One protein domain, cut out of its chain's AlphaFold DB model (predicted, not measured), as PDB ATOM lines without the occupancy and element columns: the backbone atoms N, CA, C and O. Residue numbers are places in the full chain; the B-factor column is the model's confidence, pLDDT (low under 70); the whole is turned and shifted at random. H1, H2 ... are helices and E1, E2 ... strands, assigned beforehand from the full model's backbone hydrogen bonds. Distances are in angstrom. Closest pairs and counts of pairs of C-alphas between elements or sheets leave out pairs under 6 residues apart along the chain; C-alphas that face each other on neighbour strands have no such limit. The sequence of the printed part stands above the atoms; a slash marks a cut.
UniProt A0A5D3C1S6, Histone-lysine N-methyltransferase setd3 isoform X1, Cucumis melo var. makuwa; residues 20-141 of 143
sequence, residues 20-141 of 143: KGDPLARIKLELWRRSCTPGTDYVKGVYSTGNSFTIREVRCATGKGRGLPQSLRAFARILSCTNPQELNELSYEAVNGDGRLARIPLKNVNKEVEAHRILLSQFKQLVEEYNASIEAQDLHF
ATOM      1  N   LYS A  20     -10.944  -0.960 -35.307       59.12
ATOM      2  CA  LYS A  20     -11.728  -1.479 -34.183       59.12
ATOM      3  C   LYS A  20     -12.682  -2.560 -34.712       59.12
ATOM      4  O   LYS A  20     -13.496  -2.272 -35.580       59.12
ATOM      5  N   GLY A  21     -12.572  -3.787 -34.196       66.50
ATOM      6  CA  GLY A  21     -13.406  -4.926 -34.615       66.50
ATOM      7  C   GLY A  21     -12.766  -5.893 -35.621       66.50
ATOM      8  O   GLY A  21     -13.470  -6.754 -36.135       66.50
ATOM      9  N   ASP A  22     -11.462  -5.791 -35.896       71.06
ATOM     10  CA  ASP A  22     -10.760  -6.772 -36.735       71.06
ATOM     11  C   ASP A  22     -10.765  -8.178 -36.081       71.06
ATOM     12  O   ASP A  22     -10.155  -8.355 -35.018       71.06
ATOM     13  N   PRO A  23     -11.403  -9.198 -36.697       77.94
ATOM     14  CA  PRO A  23     -11.460 -10.554 -36.147       77.94
ATOM     15  C   PRO A  23     -10.082 -11.229 -36.066       77.94
ATOM     16  O   PRO A  23      -9.908 -12.198 -35.328       77.94
ATOM     17  N   LEU A  24      -9.083 -10.712 -36.789       80.25
ATOM     18  CA  LEU A  24      -7.716 -11.229 -36.818       80.25
ATOM     19  C   LEU A  24      -6.751 -10.446 -35.933       80.25
ATOM     20  O   LEU A  24      -5.564 -10.781 -35.904       80.25
ATOM     21  N   ALA A  25      -7.229  -9.437 -35.198       74.38
ATOM     22  CA  ALA A  25      -6.384  -8.525 -34.427       74.38
ATOM     23  C   ALA A  25      -5.357  -9.263 -33.551       74.38
ATOM     24  O   ALA A  25      -4.184  -8.898 -33.517       74.38
ATOM     25  N   ARG A  26      -5.775 -10.350 -32.890       73.88
ATOM     26  CA  ARG A  26      -4.908 -11.143 -32.009       73.88
ATOM     27  C   ARG A  26      -3.784 -11.866 -32.764       73.88
ATOM     28  O   ARG A  26      -2.648 -11.854 -32.302       73.88
ATOM     29  N   ILE A  27      -4.085 -12.466 -33.918       78.62
ATOM     30  CA  ILE A  27      -3.109 -13.222 -34.724       78.62
ATOM     31  C   ILE A  27      -2.123 -12.255 -35.386       78.62
ATOM     32  O   ILE A  27      -0.913 -12.477 -35.351       78.62
ATOM     33  N   LYS A  28      -2.630 -11.139 -35.926       81.62
ATOM     34  CA  LYS A  28      -1.813 -10.056 -36.485       81.62
ATOM     35  C   LYS A  28      -0.816  -9.518 -35.460       81.62
ATOM     36  O   LYS A  28       0.362  -9.367 -35.775       81.62
ATOM     37  N   LEU A  29      -1.273  -9.286 -34.229       72.62
ATOM     38  CA  LEU A  29      -0.430  -8.818 -33.132       72.62
ATOM     39  C   LEU A  29       0.684  -9.815 -32.791       72.62
ATOM     40  O   LEU A  29       1.833  -9.416 -32.621       72.62
ATOM     41  N   GLU A  30       0.362 -11.101 -32.670       75.69
ATOM     42  CA  GLU A  30       1.352 -12.125 -32.335       75.69
ATOM     43  C   GLU A  30       2.432 -12.248 -33.416       75.69
ATOM     44  O   GLU A  30       3.628 -12.265 -33.122       75.69
ATOM     45  N   LEU A  31       2.011 -12.264 -34.678       75.38
ATOM     46  CA  LEU A  31       2.898 -12.327 -35.835       75.38
ATOM     47  C   LEU A  31       3.773 -11.069 -35.939       75.38
ATOM     48  O   LEU A  31       4.950 -11.137 -36.303       75.38
ATOM     49  N   TRP A  32       3.236  -9.923 -35.526       70.50
ATOM     50  CA  TRP A  32       3.991  -8.687 -35.428       70.50
ATOM     51  C   TRP A  32       5.031  -8.701 -34.299       70.50
ATOM     52  O   TRP A  32       6.197  -8.421 -34.559       70.50
ATOM     53  N   ARG A  33       4.665  -9.117 -33.077       68.44
ATOM     54  CA  ARG A  33       5.605  -9.265 -31.942       68.44
ATOM     55  C   ARG A  33       6.775 -10.196 -32.257       68.44
ATOM     56  O   ARG A  33       7.879  -9.998 -31.766       68.44
ATOM     57  N   ARG A  34       6.532 -11.232 -33.062       69.31
ATOM     58  CA  ARG A  34       7.570 -12.178 -33.498       69.31
ATOM     59  C   ARG A  34       8.515 -11.589 -34.549       69.31
ATOM     60  O   ARG A  34       9.631 -12.072 -34.687       69.31
ATOM     61  N   SER A  35       8.072 -10.585 -35.306       65.44
ATOM     62  CA  SER A  35       8.797 -10.049 -36.467       65.44
ATOM     63  C   SER A  35       9.405  -8.664 -36.256       65.44
ATOM     64  O   SER A  35      10.347  -8.299 -36.958       65.44
ATOM     65  N   CYS A  36       8.892  -7.893 -35.299       56.19
ATOM     66  CA  CYS A  36       9.440  -6.623 -34.846       56.19
ATOM     67  C   CYS A  36       9.801  -6.765 -33.361       56.19
ATOM     68  O   CYS A  36       8.995  -7.240 -32.573       56.19
ATOM     69  N   THR A  37      11.031  -6.391 -33.018       48.09
ATOM     70  CA  THR A  37      11.703  -6.502 -31.708       48.09
ATOM     71  C   THR A  37      10.832  -6.240 -30.456       48.09
ATOM     72  O   THR A  37       9.856  -5.494 -30.522       48.09
ATOM     73  N   PRO A  38      11.197  -6.829 -29.295       39.88
ATOM     74  CA  PRO A  38      10.302  -7.083 -28.162       39.88
ATOM     75  C   PRO A  38       9.895  -5.809 -27.404       39.88
ATOM     76  O   PRO A  38      10.750  -4.992 -27.077       39.88
ATOM     77  N   GLY A  39       8.601  -5.666 -27.076       45.84
ATOM     78  CA  GLY A  39       8.131  -4.629 -26.139       45.84
ATOM     79  C   GLY A  39       6.681  -4.138 -26.266       45.84
ATOM     80  O   GLY A  39       6.275  -3.294 -25.477       45.84
ATOM     81  N   THR A  40       5.883  -4.606 -27.230       45.69
ATOM     82  CA  THR A  40       4.548  -4.028 -27.484       45.69
ATOM     83  C   THR A  40       3.404  -4.740 -26.773       45.69
ATOM     84  O   THR A  40       3.073  -5.877 -27.111       45.69
ATOM     85  N   ASP A  41       2.744  -4.048 -25.837       45.72
ATOM     86  CA  ASP A  41       1.555  -4.524 -25.118       45.72
ATOM     87  C   ASP A  41       0.221  -4.086 -25.736       45.72
ATOM     88  O   ASP A  41       0.048  -2.973 -26.233       45.72
ATOM     89  N   TYR A  42      -0.738  -5.017 -25.714       41.16
ATOM     90  CA  TYR A  42      -2.103  -4.836 -26.198       41.16
ATOM     91  C   TYR A  42      -2.996  -4.414 -25.038       41.16
ATOM     92  O   TYR A  42      -3.367  -5.239 -24.202       41.16
ATOM     93  N   VAL A  43      -3.366  -3.135 -24.991       39.53
ATOM     94  CA  VAL A  43      -4.282  -2.614 -23.974       39.53
ATOM     95  C   VAL A  43      -5.572  -2.151 -24.650       39.53
ATOM     96  O   VAL A  43      -5.608  -1.168 -25.380       39.53
ATOM     97  N   LYS A  44      -6.670  -2.871 -24.383       41.19
ATOM     98  CA  LYS A  44      -8.057  -2.459 -24.690       41.19
ATOM     99  C   LYS A  44      -8.332  -2.049 -26.151       41.19
ATOM    100  O   LYS A  44      -8.997  -1.047 -26.403       41.19
ATOM    101  N   GLY A  45      -7.871  -2.837 -27.125       44.59
ATOM    102  CA  GLY A  45      -8.212  -2.624 -28.542       44.59
ATOM    103  C   GLY A  45      -7.523  -1.419 -29.190       44.59
ATOM    104  O   GLY A  45      -7.829  -1.079 -30.332       44.59
ATOM    105  N   VAL A  46      -6.579  -0.802 -28.479       40.03
ATOM    106  CA  VAL A  46      -5.642   0.182 -29.005       40.03
ATOM    107  C   VAL A  46      -4.247  -0.369 -28.751       40.03
ATOM    108  O   VAL A  46      -3.926  -0.840 -27.663       40.03
ATOM    109  N   TYR A  47      -3.401  -0.339 -29.770       52.88
ATOM    110  CA  TYR A  47      -1.999  -0.682 -29.603       52.88
ATOM    111  C   TYR A  47      -1.389   0.507 -28.841       52.88
ATOM    112  O   TYR A  47      -1.194   1.584 -29.410       52.88
ATOM    113  N   SER A  48      -1.191   0.373 -27.528       39.00
ATOM    114  CA  SER A  48      -0.732   1.473 -26.677       39.00
ATOM    115  C   SER A  48       0.790   1.581 -26.698       39.00
ATOM    116  O   SER A  48       1.494   0.616 -26.423       39.00
ATOM    117  N   THR A  49       1.264   2.782 -27.032       36.59
ATOM    118  CA  THR A  49       2.543   3.379 -26.606       36.59
ATOM    119  C   THR A  49       3.823   2.557 -26.827       36.59
ATOM    120  O   THR A  49       4.765   2.651 -26.050       36.59
ATOM    121  N   GLY A  50       3.888   1.794 -27.921       45.69
ATOM    122  CA  GLY A  50       5.129   1.169 -28.410       45.69
ATOM    123  C   GLY A  50       5.240   1.114 -29.938       45.69
ATOM    124  O   GLY A  50       6.111   0.439 -30.473       45.69
ATOM    125  N   ASN A  51       4.342   1.794 -30.658       58.69
ATOM    126  CA  ASN A  51       4.130   1.598 -32.099       58.69
ATOM    127  C   ASN A  51       4.576   2.804 -32.929       58.69
ATOM    128  O   ASN A  51       3.954   3.093 -33.947       58.69
ATOM    129  N   SER A  52       5.586   3.551 -32.476       57.62
ATOM    130  CA  SER A  52       6.105   4.690 -33.229       57.62
ATOM    131  C   SER A  52       7.143   4.222 -34.242       57.62
ATOM    132  O   SER A  52       8.240   3.771 -33.911       57.62
ATOM    133  N   PHE A  53       6.806   4.345 -35.521       64.50
ATOM    134  CA  PHE A  53       7.790   4.162 -36.582       64.50
ATOM    135  C   PHE A  53       8.463   5.489 -36.864       64.50
ATOM    136  O   PHE A  53       7.792   6.490 -37.082       64.50
ATOM    137  N   THR A  54       9.790   5.478 -36.879       65.62
ATOM    138  CA  THR A  54      10.588   6.630 -37.284       65.62
ATOM    139  C   THR A  54      10.819   6.566 -38.783       65.62
ATOM    140  O   THR A  54      11.603   5.743 -39.256       65.62
ATOM    141  N   ILE A  55      10.144   7.434 -39.532       69.81
ATOM    142  CA  ILE A  55      10.438   7.640 -40.951       69.81
ATOM    143  C   ILE A  55      11.481   8.749 -41.040       69.81
ATOM    144  O   ILE A  55      11.264   9.848 -40.532       69.81
ATOM    145  N   ARG A  56      12.624   8.436 -41.655       63.84
ATOM    146  CA  ARG A  56      13.705   9.392 -41.918       63.84
ATOM    147  C   ARG A  56      13.819   9.607 -43.416       63.84
ATOM    148  O   ARG A  56      13.750   8.652 -44.190       63.84
ATOM    149  N   GLU A  57      14.038  10.850 -43.816       61.16
ATOM    150  CA  GLU A  57      14.494  11.139 -45.169       61.16
ATOM    151  C   GLU A  57      15.935  10.634 -45.325       61.16
ATOM    152  O   GLU A  57      16.808  10.968 -44.523       61.16
ATOM    153  N   VAL A  58      16.195   9.818 -46.349       56.47
ATOM    154  CA  VAL A  58      17.552   9.373 -46.680       56.47
ATOM    155  C   VAL A  58      17.994  10.115 -47.938       56.47
ATOM    156  O   VAL A  58      17.424   9.945 -49.018       56.47
ATOM    157  N   ARG A  59      19.017  10.965 -47.818       53.91
ATOM    158  CA  ARG A  59      19.640  11.610 -48.981       53.91
ATOM    159  C   ARG A  59      20.498  10.561 -49.703       53.91
ATOM    160  O   ARG A  59      21.437  10.034 -49.116       53.91
ATOM    161  N   CYS A  60      20.150  10.219 -50.943       49.19
ATOM    162  CA  CYS A  60      20.936   9.341 -51.812       49.19
ATOM    163  C   CYS A  60      21.803  10.193 -52.756       49.19
ATOM    164  O   CYS A  60      21.435  11.318 -53.097       49.19
ATOM    165  N   ALA A  61      22.937   9.659 -53.220       54.75
ATOM    166  CA  ALA A  61      23.849  10.362 -54.133       54.75
ATOM    167  C   ALA A  61      23.203  10.740 -55.485       54.75
ATOM    168  O   ALA A  61      23.667  11.657 -56.153       54.75
ATOM    169  N   THR A  62      22.115  10.067 -55.875       58.78
ATOM    170  CA  THR A  62      21.337  10.323 -57.100       58.78
ATOM    171  C   THR A  62      20.019  11.077 -56.853       58.78
ATOM    172  O   THR A  62      19.237  11.256 -57.784       58.78
ATOM    173  N   GLY A  63      19.744  11.523 -55.618       54.75
ATOM    174  CA  GLY A  63      18.523  12.255 -55.250       54.75
ATOM    175  C   GLY A  63      17.929  11.850 -53.892       54.75
ATOM    176  O   GLY A  63      18.570  11.202 -53.069       54.75
ATOM    177  N   LYS A  64      16.670  12.223 -53.623       50.41
ATOM    178  CA  LYS A  64      15.959  11.859 -52.378       50.41
ATOM    179  C   LYS A  64      15.529  10.386 -52.410       50.41
ATOM    180  O   LYS A  64      14.573  10.032 -53.097       50.41
ATOM    181  N   GLY A  65      16.203   9.530 -51.641       50.56
ATOM    182  CA  GLY A  65      15.767   8.158 -51.400       50.56
ATOM    183  C   GLY A  65      14.625   8.149 -50.387       50.56
ATOM    184  O   GLY A  65      14.834   8.380 -49.198       50.56
ATOM    185  N   ARG A  66      13.398   7.896 -50.848       57.41
ATOM    186  CA  ARG A  66      12.226   7.743 -49.975       57.41
ATOM    187  C   ARG A  66      11.960   6.256 -49.764       57.41
ATOM    188  O   ARG A  66      11.363   5.612 -50.618       57.41
ATOM    189  N   GLY A  67      12.445   5.707 -48.653       63.03
ATOM    190  CA  GLY A  67      12.185   4.326 -48.247       63.03
ATOM    191  C   GLY A  67      11.318   4.274 -46.994       63.03
ATOM    192  O   GLY A  67      11.563   5.013 -46.042       63.03
ATOM    193  N   LEU A  68      10.313   3.394 -46.974       72.44
ATOM    194  CA  LEU A  68       9.605   3.063 -45.738       72.44
ATOM    195  C   LEU A  68      10.497   2.160 -44.872       72.44
ATOM    196  O   LEU A  68      11.116   1.236 -45.413       72.44
ATOM    197  N   PRO A  69      10.546   2.367 -43.542       72.69
ATOM    198  CA  PRO A  69      11.203   1.434 -42.641       72.69
ATOM    199  C   PRO A  69      10.692   0.009 -42.854       72.69
ATOM    200  O   PRO A  69       9.492  -0.220 -43.016       72.69
ATOM    201  N   GLN A  70      11.605  -0.960 -42.809       73.00
ATOM    202  CA  GLN A  70      11.283  -2.370 -43.017       73.00
ATOM    203  C   GLN A  70      10.167  -2.850 -42.072       73.00
ATOM    204  O   GLN A  70       9.236  -3.529 -42.495       73.00
ATOM    205  N   SER A  71      10.230  -2.449 -40.803       72.38
ATOM    206  CA  SER A  71       9.221  -2.772 -39.793       72.38
ATOM    207  C   SER A  71       7.849  -2.170 -40.117       72.38
ATOM    208  O   SER A  71       6.841  -2.859 -39.989       72.38
ATOM    209  N   LEU A  72       7.803  -0.929 -40.617       75.69
ATOM    210  CA  LEU A  72       6.562  -0.268 -41.034       75.69
ATOM    211  C   LEU A  72       5.936  -0.963 -42.247       75.69
ATOM    212  O   LEU A  72       4.723  -1.142 -42.317       75.69
ATOM    213  N   ARG A  73       6.772  -1.402 -43.189       80.38
ATOM    214  CA  ARG A  73       6.325  -2.157 -44.358       80.38
ATOM    215  C   ARG A  73       5.769  -3.529 -43.979       80.38
ATOM    216  O   ARG A  73       4.685  -3.883 -44.432       80.38
ATOM    217  N   ALA A  74       6.469  -4.279 -43.125       79.94
ATOM    218  CA  ALA A  74       5.965  -5.549 -42.596       79.94
ATOM    219  C   ALA A  74       4.619  -5.350 -41.888       79.94
ATOM    220  O   ALA A  74       3.667  -6.083 -42.137       79.94
ATOM    221  N   PHE A  75       4.526  -4.313 -41.060       78.75
ATOM    222  CA  PHE A  75       3.313  -3.977 -40.335       78.75
ATOM    223  C   PHE A  75       2.131  -3.679 -41.273       78.75
ATOM    224  O   PHE A  75       1.051  -4.242 -41.102       78.75
ATOM    225  N   ALA A  76       2.342  -2.872 -42.312       81.62
ATOM    226  CA  ALA A  76       1.315  -2.582 -43.309       81.62
ATOM    227  C   ALA A  76       0.806  -3.844 -44.020       81.62
ATOM    228  O   ALA A  76      -0.400  -4.000 -44.223       81.62
ATOM    229  N   ARG A  77       1.709  -4.779 -44.347       85.12
ATOM    230  CA  ARG A  77       1.331  -6.063 -44.953       85.12
ATOM    231  C   ARG A  77       0.480  -6.902 -44.000       85.12
ATOM    232  O   ARG A  77      -0.569  -7.385 -44.411       85.12
ATOM    233  N   ILE A  78       0.867  -7.003 -42.727       83.88
ATOM    234  CA  ILE A  78       0.087  -7.717 -41.700       83.88
ATOM    235  C   ILE A  78      -1.313  -7.105 -41.556       83.88
ATOM    236  O   ILE A  78      -2.303  -7.836 -41.485       83.88
ATOM    237  N   LEU A  79      -1.419  -5.772 -41.546       80.31
ATOM    238  CA  LEU A  79      -2.713  -5.092 -41.467       80.31
ATOM    239  C   LEU A  79      -3.602  -5.364 -42.681       80.31
ATOM    240  O   LEU A  79      -4.809  -5.520 -42.498       80.31
ATOM    241  N   SER A  80      -3.016  -5.462 -43.878       85.31
ATOM    242  CA  SER A  80      -3.747  -5.708 -45.128       85.31
ATOM    243  C   SER A  80      -4.392  -7.095 -45.227       85.31
ATOM    244  O   SER A  80      -5.273  -7.293 -46.064       85.31
ATOM    245  N   CYS A  81      -3.988  -8.054 -44.387       85.81
ATOM    246  CA  CYS A  81      -4.566  -9.395 -44.396       85.81
ATOM    247  C   CYS A  81      -6.004  -9.384 -43.854       85.81
ATOM    248  O   CYS A  81      -6.248  -8.887 -42.754       85.81
ATOM    249  N   THR A  82      -6.958  -9.965 -44.578       84.62
ATOM    250  CA  THR A  82      -8.382  -9.985 -44.172       84.62
ATOM    251  C   THR A  82      -8.862 -11.353 -43.698       84.62
ATOM    252  O   THR A  82      -9.919 -11.448 -43.078       84.62
ATOM    253  N   ASN A  83      -8.082 -12.410 -43.932       84.94
ATOM    254  CA  ASN A  83      -8.362 -13.772 -43.473       84.94
ATOM    255  C   ASN A  83      -7.086 -14.455 -42.915       84.94
ATOM    256  O   ASN A  83      -5.970 -13.991 -43.171       84.94
ATOM    257  N   PRO A  84      -7.221 -15.547 -42.133       83.38
ATOM    258  CA  PRO A  84      -6.077 -16.272 -41.573       83.38
ATOM    259  C   PRO A  84      -5.147 -16.891 -42.625       83.38
ATOM    260  O   PRO A  84      -3.945 -17.003 -42.390       83.38
ATOM    261  N   GLN A  85      -5.681 -17.295 -43.780       85.94
ATOM    262  CA  GLN A  85      -4.908 -17.906 -44.861       85.94
ATOM    263  C   GLN A  85      -3.863 -16.926 -45.397       85.94
ATOM    264  O   GLN A  85      -2.698 -17.288 -45.508       85.94
ATOM    265  N   GLU A  86      -4.234 -15.664 -45.602       86.06
ATOM    266  CA  GLU A  86      -3.310 -14.610 -46.035       86.06
ATOM    267  C   GLU A  86      -2.177 -14.354 -45.029       86.06
ATOM    268  O   GLU A  86      -1.046 -14.083 -45.427       86.06
ATOM    269  N   LEU A  87      -2.448 -14.473 -43.725       84.75
ATOM    270  CA  LEU A  87      -1.411 -14.363 -42.689       84.75
ATOM    271  C   LEU A  87      -0.443 -15.556 -42.716       84.75
ATOM    272  O   LEU A  87       0.765 -15.390 -42.516       84.75
ATOM    273  N   ASN A  88      -0.964 -16.753 -42.985       85.31
ATOM    274  CA  ASN A  88      -0.148 -17.952 -43.153       85.31
ATOM    275  C   ASN A  88       0.701 -17.877 -44.422       85.31
ATOM    276  O   ASN A  88       1.883 -18.200 -44.370       85.31
ATOM    277  N   GLU A  89       0.142 -17.399 -45.534       84.88
ATOM    278  CA  GLU A  89       0.880 -17.157 -46.776       84.88
ATOM    279  C   GLU A  89       2.014 -16.155 -46.563       84.88
ATOM    280  O   GLU A  89       3.144 -16.417 -46.967       84.88
ATOM    281  N   LEU A  90       1.752 -15.053 -45.853       83.06
ATOM    282  CA  LEU A  90       2.762 -14.053 -45.503       83.06
ATOM    283  C   LEU A  90       3.913 -14.664 -44.681       83.06
ATOM    284  O   LEU A  90       5.089 -14.402 -44.943       83.06
ATOM    285  N   SER A  91       3.574 -15.503 -43.699       82.12
ATOM    286  CA  SER A  91       4.552 -16.219 -42.871       82.12
ATOM    287  C   SER A  91       5.352 -17.230 -43.689       82.12
ATOM    288  O   SER A  91       6.572 -17.305 -43.567       82.12
ATOM    289  N   TYR A  92       4.674 -17.982 -44.555       83.06
ATOM    290  CA  TYR A  92       5.286 -18.960 -45.444       83.06
ATOM    291  C   TYR A  92       6.234 -18.288 -46.445       83.06
ATOM    292  O   TYR A  92       7.343 -18.774 -46.654       83.06
ATOM    293  N   GLU A  93       5.858 -17.147 -47.028       81.81
ATOM    294  CA  GLU A  93       6.741 -16.359 -47.897       81.81
ATOM    295  C   GLU A  93       7.993 -15.878 -47.160       81.81
ATOM    296  O   GLU A  93       9.085 -15.923 -47.723       81.81
ATOM    297  N   ALA A  94       7.864 -15.442 -45.903       81.31
ATOM    298  CA  ALA A  94       9.023 -15.051 -45.110       81.31
ATOM    299  C   ALA A  94       9.943 -16.244 -44.829       81.31
ATOM    300  O   ALA A  94      11.149 -16.123 -45.026       81.31
ATOM    301  N   VAL A  95       9.393 -17.397 -44.435       81.00
ATOM    302  CA  VAL A  95      10.172 -18.617 -44.163       81.00
ATOM    303  C   VAL A  95      10.906 -19.122 -45.410       81.00
ATOM    304  O   VAL A  95      12.070 -19.490 -45.311       81.00
ATOM    305  N   ASN A  96      10.263 -19.103 -46.581       75.56
ATOM    306  CA  ASN A  96      10.881 -19.546 -47.840       75.56
ATOM    307  C   ASN A  96      11.733 -18.468 -48.530       75.56
ATOM    308  O   ASN A  96      12.328 -18.720 -49.577       75.56
ATOM    309  N   GLY A  97      11.746 -17.254 -47.984       73.38
ATOM    310  CA  GLY A  97      12.540 -16.135 -48.463       73.38
ATOM    311  C   GLY A  97      13.786 -15.923 -47.608       73.38
ATOM    312  O   GLY A  97      14.597 -16.813 -47.400       73.38
ATOM    313  N   ASP A  98      13.952 -14.695 -47.131       71.50
ATOM    314  CA  ASP A  98      15.055 -14.237 -46.278       71.50
ATOM    315  C   ASP A  98      14.627 -14.058 -44.807       71.50
ATOM    316  O   ASP A  98      15.270 -13.335 -44.046       71.50
ATOM    317  N   GLY A  99      13.503 -14.661 -44.408       69.12
ATOM    318  CA  GLY A  99      12.913 -14.523 -43.076       69.12
ATOM    319  C   GLY A  99      12.154 -13.212 -42.853       69.12
ATOM    320  O   GLY A  99      11.646 -12.978 -41.757       69.12
ATOM    321  N   ARG A 100      12.066 -12.322 -43.855       75.00
ATOM    322  CA  ARG A 100      11.552 -10.957 -43.671       75.00
ATOM    323  C   ARG A 100      10.130 -10.797 -44.200       75.00
ATOM    324  O   ARG A 100       9.892 -10.767 -45.404       75.00
ATOM    325  N   LEU A 101       9.196 -10.492 -43.297       78.44
ATOM    326  CA  LEU A 101       7.814 -10.128 -43.657       78.44
ATOM    327  C   LEU A 101       7.701  -8.807 -44.428       78.44
ATOM    328  O   LEU A 101       6.651  -8.493 -44.966       78.44
ATOM    329  N   ALA A 102       8.759  -8.007 -44.493       73.06
ATOM    330  CA  ALA A 102       8.763  -6.739 -45.219       73.06
ATOM    331  C   ALA A 102       9.117  -6.877 -46.705       73.06
ATOM    332  O   ALA A 102       9.173  -5.875 -47.416       73.06
ATOM    333  N   ARG A 103       9.442  -8.085 -47.167       75.75
ATOM    334  CA  ARG A 103       9.815  -8.314 -48.560       75.75
ATOM    335  C   ARG A 103       8.626  -8.048 -49.489       75.75
ATOM    336  O   ARG A 103       7.487  -8.264 -49.099       75.75
ATOM    337  N   ILE A 104       8.879  -7.579 -50.712       72.12
ATOM    338  CA  ILE A 104       7.823  -7.454 -51.734       72.12
ATOM    339  C   ILE A 104       7.181  -8.841 -51.933       72.12
ATOM    340  O   ILE A 104       7.941  -9.798 -52.124       72.12
ATOM    341  N   PRO A 105       5.838  -8.968 -51.900       71.38
ATOM    342  CA  PRO A 105       5.159 -10.225 -52.189       71.38
ATOM    343  C   PRO A 105       5.613 -10.781 -53.537       71.38
ATOM    344  O   PRO A 105       5.600 -10.068 -54.541       71.38
ATOM    345  N   LEU A 106       5.998 -12.056 -53.572       66.75
ATOM    346  CA  LEU A 106       6.491 -12.686 -54.801       66.75
ATOM    347  C   LEU A 106       5.350 -13.029 -55.766       66.75
ATOM    348  O   LEU A 106       5.559 -13.067 -56.974       66.75
ATOM    349  N   LYS A 107       4.154 -13.293 -55.226       72.81
ATOM    350  CA  LYS A 107       3.001 -13.780 -55.996       72.81
ATOM    351  C   LYS A 107       1.926 -12.721 -56.206       72.81
ATOM    352  O   LYS A 107       1.427 -12.567 -57.314       72.81
ATOM    353  N   ASN A 108       1.550 -11.999 -55.150       79.06
ATOM    354  CA  ASN A 108       0.393 -11.106 -55.184       79.06
ATOM    355  C   ASN A 108       0.788  -9.647 -54.925       79.06
ATOM    356  O   ASN A 108       0.716  -9.154 -53.800       79.06
ATOM    357  N   VAL A 109       1.171  -8.939 -55.989       82.38
ATOM    358  CA  VAL A 109       1.548  -7.516 -55.927       82.38
ATOM    359  C   VAL A 109       0.383  -6.632 -55.461       82.38
ATOM    360  O   VAL A 109       0.617  -5.613 -54.813       82.38
ATOM    361  N   ASN A 110      -0.874  -7.032 -55.685       85.81
ATOM    362  CA  ASN A 110      -2.029  -6.262 -55.208       85.81
ATOM    363  C   ASN A 110      -2.062  -6.167 -53.676       85.81
ATOM    364  O   ASN A 110      -2.472  -5.139 -53.145       85.81
ATOM    365  N   LYS A 111      -1.557  -7.177 -52.952       82.75
ATOM    366  CA  LYS A 111      -1.416  -7.100 -51.487       82.75
ATOM    367  C   LYS A 111      -0.439  -6.013 -51.059       82.75
ATOM    368  O   LYS A 111      -0.656  -5.359 -50.042       82.75
ATOM    369  N   GLU A 112       0.594  -5.773 -51.860       85.19
ATOM    370  CA  GLU A 112       1.508  -4.664 -51.616       85.19
ATOM    371  C   GLU A 112       0.812  -3.319 -51.819       85.19
ATOM    372  O   GLU A 112       0.997  -2.404 -51.018       85.19
ATOM    373  N   VAL A 113      -0.030  -3.202 -52.848       86.81
ATOM    374  CA  VAL A 113      -0.820  -1.989 -53.099       86.81
ATOM    375  C   VAL A 113      -1.786  -1.716 -51.944       86.81
ATOM    376  O   VAL A 113      -1.841  -0.585 -51.464       86.81
ATOM    377  N   GLU A 114      -2.492  -2.731 -51.440       88.06
ATOM    378  CA  GLU A 114      -3.398  -2.585 -50.291       88.06
ATOM    379  C   GLU A 114      -2.665  -2.160 -49.015       88.06
ATOM    380  O   GLU A 114      -3.091  -1.224 -48.335       88.06
ATOM    381  N   ALA A 115      -1.513  -2.769 -48.723       86.25
ATOM    382  CA  ALA A 115      -0.669  -2.359 -47.603       86.25
ATOM    383  C   ALA A 115      -0.275  -0.871 -47.703       86.25
ATOM    384  O   ALA A 115      -0.362  -0.127 -46.722       86.25
ATOM    385  N   HIS A 116       0.092  -0.402 -48.898       87.00
ATOM    386  CA  HIS A 116       0.422   1.007 -49.126       87.00
ATOM    387  C   HIS A 116      -0.797   1.933 -49.039       87.00
ATOM    388  O   HIS A 116      -0.668   3.049 -48.535       87.00
ATOM    389  N   ARG A 117      -1.983   1.494 -49.480       88.75
ATOM    390  CA  ARG A 117      -3.235   2.256 -49.335       88.75
ATOM    391  C   ARG A 117      -3.598   2.470 -47.868       88.75
ATOM    392  O   ARG A 117      -3.971   3.583 -47.499       88.75
ATOM    393  N   ILE A 118      -3.422   1.446 -47.028       84.88
ATOM    394  CA  ILE A 118      -3.619   1.549 -45.575       84.88
ATOM    395  C   ILE A 118      -2.665   2.591 -44.985       84.88
ATOM    396  O   ILE A 118      -3.115   3.494 -44.280       84.88
ATOM    397  N   LEU A 119      -1.369   2.523 -45.313       83.19
ATOM    398  CA  LEU A 119      -0.391   3.510 -44.843       83.19
ATOM    399  C   LEU A 119      -0.727   4.931 -45.301       83.19
ATOM    400  O   LEU A 119      -0.672   5.859 -44.499       83.19
ATOM    401  N   LEU A 120      -1.109   5.105 -46.568       86.94
ATOM    402  CA  LEU A 120      -1.483   6.408 -47.110       86.94
ATOM    403  C   LEU A 120      -2.685   7.003 -46.370       86.94
ATOM    404  O   LEU A 120      -2.664   8.186 -46.041       86.94
ATOM    405  N   SER A 121      -3.714   6.196 -46.100       85.12
ATOM    406  CA  SER A 121      -4.888   6.625 -45.333       85.12
ATOM    407  C   SER A 121      -4.496   7.084 -43.923       85.12
ATOM    408  O   SER A 121      -4.865   8.176 -43.499       85.12
ATOM    409  N   GLN A 122      -3.651   6.307 -43.238       80.62
ATOM    410  CA  GLN A 122      -3.153   6.653 -41.903       80.62
ATOM    411  C   GLN A 122      -2.318   7.940 -41.907       80.62
ATOM    412  O   GLN A 122      -2.470   8.773 -41.018       80.62
ATOM    413  N   PHE A 123      -1.460   8.146 -42.910       82.75
ATOM    414  CA  PHE A 123      -0.681   9.382 -43.022       82.75
ATOM    415  C   PHE A 123      -1.550  10.602 -43.300       82.75
ATOM    416  O   PHE A 123      -1.301  11.648 -42.711       82.75
ATOM    417  N   LYS A 124      -2.564  10.479 -44.162       86.25
ATOM    418  CA  LYS A 124      -3.511  11.573 -44.415       86.25
ATOM    419  C   LYS A 124      -4.235  11.975 -43.137       86.25
ATOM    420  O   LYS A 124      -4.215  13.148 -42.791       86.25
ATOM    421  N   GLN A 125      -4.758  10.993 -42.403       81.31
ATOM    422  CA  GLN A 125      -5.410  11.240 -41.122       81.31
ATOM    423  C   GLN A 125      -4.464  11.927 -40.125       81.31
ATOM    424  O   GLN A 125      -4.859  12.886 -39.476       81.31
ATOM    425  N   LEU A 126      -3.209  11.476 -40.014       79.50
ATOM    426  CA  LEU A 126      -2.229  12.125 -39.138       79.50
ATOM    427  C   LEU A 126      -1.973  13.579 -39.549       79.50
ATOM    428  O   LEU A 126      -1.949  14.451 -38.690       79.50
ATOM    429  N   VAL A 127      -1.796  13.851 -40.844       84.19
ATOM    430  CA  VAL A 127      -1.595  15.218 -41.350       84.19
ATOM    431  C   VAL A 127      -2.799  16.105 -41.034       84.19
ATOM    432  O   VAL A 127      -2.611  17.229 -40.587       84.19
ATOM    433  N   GLU A 128      -4.019  15.602 -41.211       86.62
ATOM    434  CA  GLU A 128      -5.248  16.319 -40.852       86.62
ATOM    435  C   GLU A 128      -5.335  16.592 -39.340       86.62
ATOM    436  O   GLU A 128      -5.605  17.724 -38.945       86.62
ATOM    437  N   GLU A 129      -5.036  15.595 -38.494       81.75
ATOM    438  CA  GLU A 129      -4.993  15.741 -37.028       81.75
ATOM    439  C   GLU A 129      -3.961  16.813 -36.600       81.75
ATOM    440  O   GLU A 129      -4.242  17.637 -35.722       81.75
ATOM    441  N   TYR A 130      -2.787  16.848 -37.242       82.19
ATOM    442  CA  TYR A 130      -1.758  17.860 -36.980       82.19
ATOM    443  C   TYR A 130      -2.155  19.250 -37.482       82.19
ATOM    444  O   TYR A 130      -1.982  20.214 -36.741       82.19
ATOM    445  N   ASN A 131      -2.708  19.369 -38.690       84.50
ATOM    446  CA  ASN A 131      -3.161  20.651 -39.235       84.50
ATOM    447  C   ASN A 131      -4.248  21.274 -38.354       84.50
ATOM    448  O   ASN A 131      -4.126  22.433 -37.975       84.50
ATOM    449  N   ALA A 132      -5.244  20.486 -37.938       85.12
ATOM    450  CA  ALA A 132      -6.279  20.951 -37.018       85.12
ATOM    451  C   ALA A 132      -5.691  21.416 -35.674       85.12
ATOM    452  O   ALA A 132      -6.158  22.390 -35.090       85.12
ATOM    453  N   SER A 133      -4.648  20.736 -35.185       81.88
ATOM    454  CA  SER A 133      -3.955  21.125 -33.952       81.88
ATOM    455  C   SER A 133      -3.163  22.428 -34.108       81.88
ATOM    456  O   SER A 133      -3.151  23.233 -33.181       81.88
ATOM    457  N   ILE A 134      -2.521  22.644 -35.262       83.81
ATOM    458  CA  ILE A 134      -1.806  23.889 -35.588       83.81
ATOM    459  C   ILE A 134      -2.801  25.052 -35.672       83.81
ATOM    460  O   ILE A 134      -2.624  26.054 -34.986       83.81
ATOM    461  N   GLU A 135      -3.889  24.888 -36.427       86.69
ATOM    462  CA  GLU A 135      -4.938  25.907 -36.563       86.69
ATOM    463  C   GLU A 135      -5.572  26.261 -35.207       86.69
ATOM    464  O   GLU A 135      -5.779  27.433 -34.894       86.69
ATOM    465  N   ALA A 136      -5.833  25.261 -34.358       80.69
ATOM    466  CA  ALA A 136      -6.362  25.476 -33.012       80.69
ATOM    467  C   ALA A 136      -5.381  26.219 -32.087       80.69
ATOM    468  O   ALA A 136      -5.819  26.954 -31.200       80.69
ATOM    469  N   GLN A 137      -4.069  26.041 -32.274       70.81
ATOM    470  CA  GLN A 137      -3.053  26.798 -31.543       70.81
ATOM    471  C   GLN A 137      -2.986  28.249 -32.026       70.81
ATOM    472  O   GLN A 137      -2.969  29.144 -31.186       70.81
ATOM    473  N   ASP A 138      -3.045  28.500 -33.336       64.25
ATOM    474  CA  ASP A 138      -3.051  29.860 -33.898       64.25
ATOM    475  C   ASP A 138      -4.283  30.678 -33.459       64.25
ATOM    476  O   ASP A 138      -4.183  31.881 -33.214       64.25
ATOM    477  N   LEU A 139      -5.432  30.024 -33.256       58.34
ATOM    478  CA  LEU A 139      -6.639  30.631 -32.674       58.34
ATOM    479  C   LEU A 139      -6.472  31.050 -31.203       58.34
ATOM    480  O   LEU A 139      -7.143  31.975 -30.753       58.34
ATOM    481  N   HIS A 140      -5.572  30.409 -30.452       53.88
ATOM    482  CA  HIS A 140      -5.296  30.738 -29.048       53.88
ATOM    483  C   HIS A 140      -4.280  31.894 -28.892       53.88
ATOM    484  O   HIS A 140      -4.056  32.373 -27.777       53.88
ATOM    485  N   PHE A 141      -3.676  32.347 -29.997       52.75
ATOM    486  CA  PHE A 141      -2.725  33.464 -30.059       52.75
ATOM    487  C   PHE A 141      -3.286  34.715 -30.759       52.75
ATOM    488  O   PHE A 141      -2.527  35.646 -31.040       52.75
TER     489      PHE A 141
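AT A GLANCE: This is residues 20 to 141 of the 143 residues of the protein "Histone-lysine N-methyltransferase setd3 isoform X1" of Cucumis melo var. makuwa (UniProt A0A5D3C1S6). The thin strand hairpin of E2 and E3 and the long helix H4 reach out as two arms from a small body, in which three short helices, H1, H2 and H3, run side by side with their centres in a triangle. H4 crosses H2 with its first part and then sticks out with residues 120 to 141, while residues 59 to 64 stick out at the tip of the hairpin. The printed part has 122 residues, with four named helices and three named strands in the order H1, E1, E2, E3, H2, H3, H4; its one sheet, E2 - E3, is antiparallel, and the class is mostly helix. The whole is only just loose, close to compact, with a radius of gyration of the C-alphas of 16.8 A and spans of 57 by 46 by 28 A.

IN THESE COORDINATES: E2 is residues 58 to 60, 6.1 A long, with C-alpha 58 at (17.552, 9.373, -46.680), and E3 is residues 63 to 65, 6.3 A. Before them E1, residues 52 to 56, measures 12.5 A. H1 is residues 25 to 35, 15.4 A, with C-alpha 25 at (-6.384, -8.525, -34.427). H2 is residues 70 to 80, 15.5 A, and H3 is residues 84 to 96, 18.4 A. H4, residues 109 to 139, is the longest helix at 45.4 A, and its C-alpha 139 is at (-6.639, 30.631, -32.674).

HOW THE PARTS SIT: E2 and E3 form an antiparallel hairpin, their directions at 139 degrees; N 60 and O 63 at 2.8 A, and N 65 and O 58 at 2.9 A, are within hydrogen-bond range. E1 runs on into E2 across a break of 1 residue, at 26 degrees; it pairs with no named strand. The closest C-alphas of E1 and H2, those of Phe 53 and Leu 72, are 6.4 A apart. H1, H2 and H3 form an up and down bundle, each helix running against the one before it. H1 and H2 touch, C-alphas 28 and 78 being closest at 6.0 A, with a shallow tilt of 22 degrees, opposite ways. H3 is close to but not clearly touching H2, with C-alphas 87 and 78 closest at 6.9 A, and likewise H1, with C-alphas 87 and 28 closest at 7.6 A. H4 touches H2 with residues 111 to 119 alone, about perpendicular at 77 degrees; the closest C-alphas, Ala 76 and Ala 115, are 4.7 A apart. H4 and H1 are apart. In H1, H2, H3 and H4 every O i to N i+4 pair is within hydrogen-bond range.

THE WHOLE: The C-alphas of Asn 96 and Phe 141, the two farthest apart, are 57.5 A from each other. Without the stretches that stand free, the body has 94 residues and spans 35 by 35 by 24 A. The printed part has no cut. The links H1 to E1, 16 residues, and H3 to H4, 12 residues, are long. The mean pLDDT of the printed part is 71.4, and 43 residues are under 70, among them residues 33 to 67.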